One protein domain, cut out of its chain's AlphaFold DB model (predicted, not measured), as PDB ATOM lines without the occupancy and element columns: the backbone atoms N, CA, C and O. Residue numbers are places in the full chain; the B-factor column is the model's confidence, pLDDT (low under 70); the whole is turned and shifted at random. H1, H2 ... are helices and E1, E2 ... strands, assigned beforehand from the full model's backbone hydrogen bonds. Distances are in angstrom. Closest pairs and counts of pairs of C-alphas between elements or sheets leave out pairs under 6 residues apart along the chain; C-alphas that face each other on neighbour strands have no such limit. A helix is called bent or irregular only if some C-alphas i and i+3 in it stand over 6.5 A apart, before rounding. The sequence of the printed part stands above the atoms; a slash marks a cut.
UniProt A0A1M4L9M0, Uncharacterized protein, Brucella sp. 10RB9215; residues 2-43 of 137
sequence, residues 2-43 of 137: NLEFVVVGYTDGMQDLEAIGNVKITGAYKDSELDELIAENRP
ATOM      1  N   ASN A   2      19.094 -13.491  25.279       84.31
ATOM      2  CA  ASN A   2      17.798 -14.107  24.999       84.31
ATOM      3  C   ASN A   2      18.002 -15.329  24.102       84.31
ATOM      4  O   ASN A   2      18.933 -15.340  23.298       84.31
ATOM      5  N   LEU A   3      17.153 -16.343  24.267       90.94
ATOM      6  CA  LEU A   3      17.132 -17.521  23.408       90.94
ATOM      7  C   LEU A   3      16.237 -17.233  22.197       90.94
ATOM      8  O   LEU A   3      15.070 -16.869  22.363       90.94
ATOM      9  N   GLU A   4      16.796 -17.392  21.002       95.12
ATOM     10  CA  GLU A   4      16.091 -17.258  19.729       95.12
ATOM     11  C   GLU A   4      16.043 -18.616  19.036       95.12
ATOM     12  O   GLU A   4      17.011 -19.380  19.066       95.12
ATOM     13  N   PHE A   5      14.910 -18.914  18.413       95.50
ATOM     14  CA  PHE A   5      14.689 -20.161  17.700       95.50
ATOM     15  C   PHE A   5      14.513 -19.880  16.216       95.50
ATOM     16  O   PHE A   5      13.726 -19.021  15.823       95.50
ATOM     17  N   VAL A   6      15.211 -20.650  15.386       96.06
ATOM     18  CA  VAL A   6      15.011 -20.646  13.939       96.06
ATOM     19  C   VAL A   6      14.592 -22.041  13.510       96.06
ATOM     20  O   VAL A   6      15.346 -22.999  13.670       96.06
ATOM     21  N   VAL A   7      13.389 -22.153  12.956       95.12
ATOM     22  CA  VAL A   7      12.919 -23.371  12.298       95.12
ATOM     23  C   VAL A   7      13.304 -23.276  10.828       95.12
ATOM     24  O   VAL A   7      12.711 -22.506  10.070       95.12
ATOM     25  N   VAL A   8      14.310 -24.056  10.437       93.75
ATOM     26  CA  VAL A   8      14.681 -24.231   9.030       93.75
ATOM     27  C   VAL A   8      13.714 -25.236   8.408       93.75
ATOM     28  O   VAL A   8      13.760 -26.426   8.717       93.75
ATOM     29  N   GLY A   9      12.797 -24.748   7.578       91.56
ATOM     30  CA  GLY A   9      11.654 -25.509   7.082       91.56
ATOM     31  C   GLY A   9      10.327 -24.919   7.552       91.56
ATOM     32  O   GLY A   9      10.185 -23.711   7.744       91.56
ATOM     33  N   TYR A  10       9.331 -25.782   7.726       91.31
ATOM     34  CA  TYR A  10       8.003 -25.412   8.207       91.31
ATOM     35  C   TYR A  10       7.537 -26.373   9.305       91.31
ATOM     36  O   TYR A  10       8.031 -27.490   9.427       91.31
ATOM     37  N   THR A  11       6.580 -25.920  10.107       90.00
ATOM     38  CA  THR A  11       5.940 -26.685  11.185       90.00
ATOM     39  C   THR A  11       4.477 -26.271  11.279       90.00
ATOM     40  O   THR A  11       4.101 -25.226  10.755       90.00
ATOM     41  N   ASP A  12       3.642 -27.051  11.956       90.25
ATOM     42  CA  ASP A  12       2.282 -26.623  12.278       90.25
ATOM     43  C   ASP A  12       2.296 -25.424  13.243       90.25
ATOM     44  O   ASP A  12       3.226 -25.257  14.034       90.25
ATOM     45  N   GLY A  13       1.259 -24.581  13.183       90.75
ATOM     46  CA  GLY A  13       1.100 -23.443  14.100       90.75
ATOM     47  C   GLY A  13       2.103 -22.303  13.888       90.75
ATOM     48  O   GLY A  13       2.420 -21.592  14.838       90.75
ATOM     49  N   MET A  14       2.607 -22.121  12.660       90.06
ATOM     50  CA  MET A  14       3.641 -21.124  12.334       90.06
ATOM     51  C   MET A  14       3.306 -19.726  12.861       90.06
ATOM     52  O   MET A  14       4.143 -19.095  13.496       90.06
ATOM     53  N   GLN A  15       2.067 -19.270  12.654       91.88
ATOM     54  CA  GLN A  15       1.634 -17.929  13.049       91.88
ATOM     55  C   GLN A  15       1.684 -17.737  14.567       91.88
ATOM     56  O   GLN A  15       2.098 -16.678  15.034       91.88
ATOM     57  N   ASP A  16       1.284 -18.756  15.330       95.69
ATOM     58  CA  ASP A  16       1.288 -18.697  16.791       95.69
ATOM     59  C   ASP A  16       2.720 -18.695  17.328       95.69
ATOM     60  O   ASP A  16       3.028 -17.941  18.248       95.69
ATOM     61  N   LEU A  17       3.609 -19.491  16.724       93.56
ATOM     62  CA  LEU A  17       5.028 -19.533  17.077       93.56
ATOM     63  C   LEU A  17       5.728 -18.203  16.777       93.56
ATOM     64  O   LEU A  17       6.407 -17.659  17.646       93.56
ATOM     65  N   GLU A  18       5.535 -17.648  15.581       93.81
ATOM     66  CA  GLU A  18       6.112 -16.356  15.200       93.81
ATOM     67  C   GLU A  18       5.578 -15.210  16.076       93.81
ATOM     68  O   GLU A  18       6.328 -14.296  16.429       93.81
ATOM     69  N   ALA A  19       4.313 -15.278  16.511       95.81
ATOM     70  CA  ALA A  19       3.713 -14.286  17.401       95.81
ATOM     71  C   ALA A  19       4.344 -14.236  18.807       95.81
ATOM     72  O   ALA A  19       4.181 -13.229  19.501       95.81
ATOM     73  N   ILE A  20       5.095 -15.267  19.227       94.00
ATOM     74  CA  ILE A  20       5.868 -15.256  20.485       94.00
ATOM     75  C   ILE A  20       6.989 -14.200  20.424       94.00
ATOM     76  O   ILE A  20       7.363 -13.623  21.445       94.00
ATOM     77  N   GLY A  21       7.501 -13.901  19.224       94.06
ATOM     78  CA  GLY A  21       8.473 -12.831  18.984       94.06
ATOM     79  C   GLY A  21       9.946 -13.232  19.117       94.06
ATOM     80  O   GLY A  21      10.814 -12.389  18.909       94.06
ATOM     81  N   ASN A  22      10.247 -14.495  19.430       95.25
ATOM     82  CA  ASN A  22      11.609 -15.048  19.441       95.25
ATOM     83  C   ASN A  22      11.748 -16.331  18.598       95.25
ATOM     84  O   ASN A  22      12.714 -17.077  18.767       95.25
ATOM     85  N   VAL A  23      10.784 -16.591  17.711       96.00
ATOM     86  CA  VAL A  23      10.800 -17.712  16.768       96.00
ATOM     87  C   VAL A  23      10.728 -17.163  15.348       96.00
ATOM     88  O   VAL A  23       9.841 -16.373  15.031       96.00
ATOM     89  N   LYS A  24      11.652 -17.593  14.491       95.69
ATOM     90  CA  LYS A  24      11.655 -17.338  13.047       95.69
ATOM     91  C   LYS A  24      11.438 -18.657  12.320       95.69
ATOM     92  O   LYS A  24      12.088 -19.648  12.648       95.69
ATOM     93  N   ILE A  25      10.582 -18.670  11.304       96.31
ATOM     94  CA  ILE A  25      10.369 -19.850  10.465       96.31
ATOM     95  C   ILE A  25      10.749 -19.497   9.027       96.31
ATOM     96  O   ILE A  25      10.297 -18.492   8.490       96.31
ATOM     97  N   THR A  26      11.624 -20.287   8.404       95.19
ATOM     98  CA  THR A  26      12.154 -19.957   7.066       95.19
ATOM     99  C   THR A  26      11.208 -20.356   5.937       95.19
ATOM    100  O   THR A  26      11.321 -19.837   4.832       95.19
ATOM    101  N   GLY A  27      10.286 -21.285   6.201       94.00
ATOM    102  CA  GLY A  27       9.484 -21.941   5.175       94.00
ATOM    103  C   GLY A  27      10.248 -23.065   4.473       94.00
ATOM    104  O   GLY A  27      11.392 -23.381   4.809       94.00
ATOM    105  N   ALA A  28       9.582 -23.701   3.508       93.62
ATOM    106  CA  ALA A  28      10.180 -24.754   2.693       93.62
ATOM    107  C   ALA A  28      11.409 -24.235   1.930       93.62
ATOM    108  O   ALA A  28      11.401 -23.117   1.420       93.62
ATOM    109  N   TYR A  29      12.429 -25.082   1.826       92.75
ATOM    110  CA  TYR A  29      13.694 -24.787   1.165       92.75
ATOM    111  C   TYR A  29      14.108 -25.975   0.291       92.75
ATOM    112  O   TYR A  29      13.629 -27.097   0.469       92.75
ATOM    113  N   LYS A  30      14.984 -25.720  -0.674       90.75
ATOM    114  CA  LYS A  30      15.709 -26.731  -1.444       90.75
ATOM    115  C   LYS A  30      17.031 -27.025  -0.759       90.75
ATOM    116  O   LYS A  30      17.645 -26.116  -0.214       90.75
ATOM    117  N   ASP A  31      17.547 -28.237  -0.914       85.94
ATOM    118  CA  ASP A  31      18.826 -28.642  -0.315       85.94
ATOM    119  C   ASP A  31      19.979 -27.670  -0.635       85.94
ATOM    120  O   ASP A  31      20.802 -27.371   0.226       85.94
ATOM    121  N   SER A  32      19.992 -27.085  -1.840       88.44
ATOM    122  CA  SER A  32      20.986 -26.085  -2.259       88.44
ATOM    123  C   SER A  32      20.933 -24.754  -1.495       88.44
ATOM    124  O   SER A  32      21.868 -23.970  -1.590       88.44
ATOM    125  N   GLU A  33      19.831 -24.465  -0.803       92.50
ATOM    126  CA  GLU A  33      19.595 -23.224  -0.046       92.50
ATOM    127  C   GLU A  33      19.971 -23.384   1.439       92.50
ATOM    128  O   GLU A  33      20.075 -22.397   2.165       92.50
ATOM    129  N   LEU A  34      20.206 -24.617   1.906       90.81
ATOM    130  CA  LEU A  34      20.446 -24.905   3.322       90.81
ATOM    131  C   LEU A  34      21.694 -24.192   3.865       90.81
ATOM    132  O   LEU A  34      21.668 -23.664   4.976       90.81
ATOM    133  N   ASP A  35      22.768 -24.133   3.078       91.69
ATOM    134  CA  ASP A  35      24.020 -23.486   3.487       91.69
ATOM    135  C   ASP A  35      23.843 -21.978   3.699       91.69
ATOM    136  O   ASP A  35      24.358 -21.420   4.671       91.69
ATOM    137  N   GLU A  36      23.078 -21.324   2.823       94.06
ATOM    138  CA  GLU A  36      22.757 -19.900   2.935       94.06
ATOM    139  C   GLU A  36      21.890 -19.644   4.170       94.06
ATOM    140  O   GLU A  36      22.228 -18.792   4.991       94.06
ATOM    141  N   LEU A  37      20.850 -20.456   4.384       95.00
ATOM    142  CA  LEU A  37      19.993 -20.355   5.566       95.00
ATOM    143  C   LEU A  37      20.790 -20.518   6.866       95.00
ATOM    144  O   LEU A  37      20.587 -19.773   7.825       95.00
ATOM    145  N   ILE A  38      21.727 -21.460   6.921       93.31
ATOM    146  CA  ILE A  38      22.594 -21.646   8.089       93.31
ATOM    147  C   ILE A  38      23.517 -20.435   8.275       93.31
ATOM    148  O   ILE A  38      23.652 -19.935   9.396       93.31
ATOM    149  N   ALA A  39      24.130 -19.939   7.199       92.56
ATOM    150  CA  ALA A  39      25.041 -18.800   7.246       92.56
ATOM    151  C   ALA A  39      24.345 -17.499   7.672       92.56
ATOM    152  O   ALA A  39      24.923 -16.717   8.428       92.56
ATOM    153  N   GLU A  40      23.108 -17.273   7.229       94.75
ATOM    154  CA  GLU A  40      22.303 -16.111   7.607       94.75
ATOM    155  C   GLU A  40      21.902 -16.135   9.083       94.75
ATOM    156  O   GLU A  40      21.958 -15.107   9.761       94.75
ATOM    157  N   ASN A  41      21.494 -17.302   9.587       93.44
ATOM    158  CA  ASN A  41      20.948 -17.429  10.938       93.44
ATOM    159  C   ASN A  41      22.019 -17.715  12.005       93.44
ATOM    160  O   ASN A  41      21.762 -17.495  13.184       93.44
ATOM    161  N   ARG A  42      23.219 -18.162  11.607       92.62
ATOM    162  CA  ARG A  42      24.405 -18.352  12.469       92.62
ATOM    163  C   ARG A  42      24.095 -19.084  13.789       92.62
ATOM    164  O   ARG A  42      24.391 -18.547  14.861       92.62
ATOM    165  N   PRO A  43      23.501 -20.291  13.736       94.31
ATOM    166  CA  PRO A  43      23.071 -20.995  14.937       94.31
ATOM    167  C   PRO A  43      24.258 -21.341  15.843       94.31
ATOM    168  O   PRO A  43      25.316 -21.754  15.370       94.31
TER     169      PRO A  43
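What this domain is: This is residues 2 to 43 of the 137 residues of an uncharacterized protein of Brucella sp. 10RB9215 (UniProt A0A1M4L9M0). Two short parallel strands, E1 and E2, lie side by side in the middle of a thin, flat piece, with the short helix H1 next to E2 on one side. The longer helix H2 lies on the other side, farther off, and comes nearest to E1 with its last residue. The 42 printed residues hold two named strands and two named helices, in the order E1, H1, E2, H2; the class is mixed, helices and strands. The whole is only just compact, close to loose, with a radius of gyration of the C-alphas of 10.7 A, and its C-alphas span 29 by 23 by 8 A.

Where its parts are: Find C-alpha 5 at (14.689, -20.161, 17.700); from there E1, residues 5 to 7, runs 6.5 A. E2, residues 23 to 25, is 6.7 A long. H1, residues 14 to 19, runs 8.5 A from C-alpha 14 at (3.641, -21.124, 12.334). H2, residues 31 to 41, covers 16.0 A and ends at C-alpha 41 at (20.948, -17.429, 10.938). H2 is only just irregular: C-alphas 32 and 35 are 7.0 A apart.

How they stand to each other: Begin at E1 and E2, parallel neighbours at 17 degrees, where N 7 and O 24 are within hydrogen-bond range at 2.8 A, as are N 24 and O 5 at 2.8 A. E1, H1, E2 form a strand-helix-strand unit, two parallel neighbour strands with a helix between them in the chain, and its crossover is right-handed. For H1 and E2, look at Glu 18 and Lys 24, whose C-alphas are the closest at 6.0 A. E1 and H1 are near each other, with 5 pairs of C-alphas within 10 A. The closest C-alphas of E1 and H2 are those of Val 6 and Asn 41, 7.4 A. H1 and H2 are apart. In H1 every O i to N i+4 pair is within hydrogen-bond range; in H2, 5 of 7 are.

The domain as a whole: The two C-alphas farthest apart, those of Asn 2 and Ser 32, are separated by 29.9 A. The printed part has no cut; the links H1 to E2 and E2 to H2 are tight, E1 to H1 is short, and there is no long link. The mean pLDDT of the printed part is 92.9, and no printed residue is under 70.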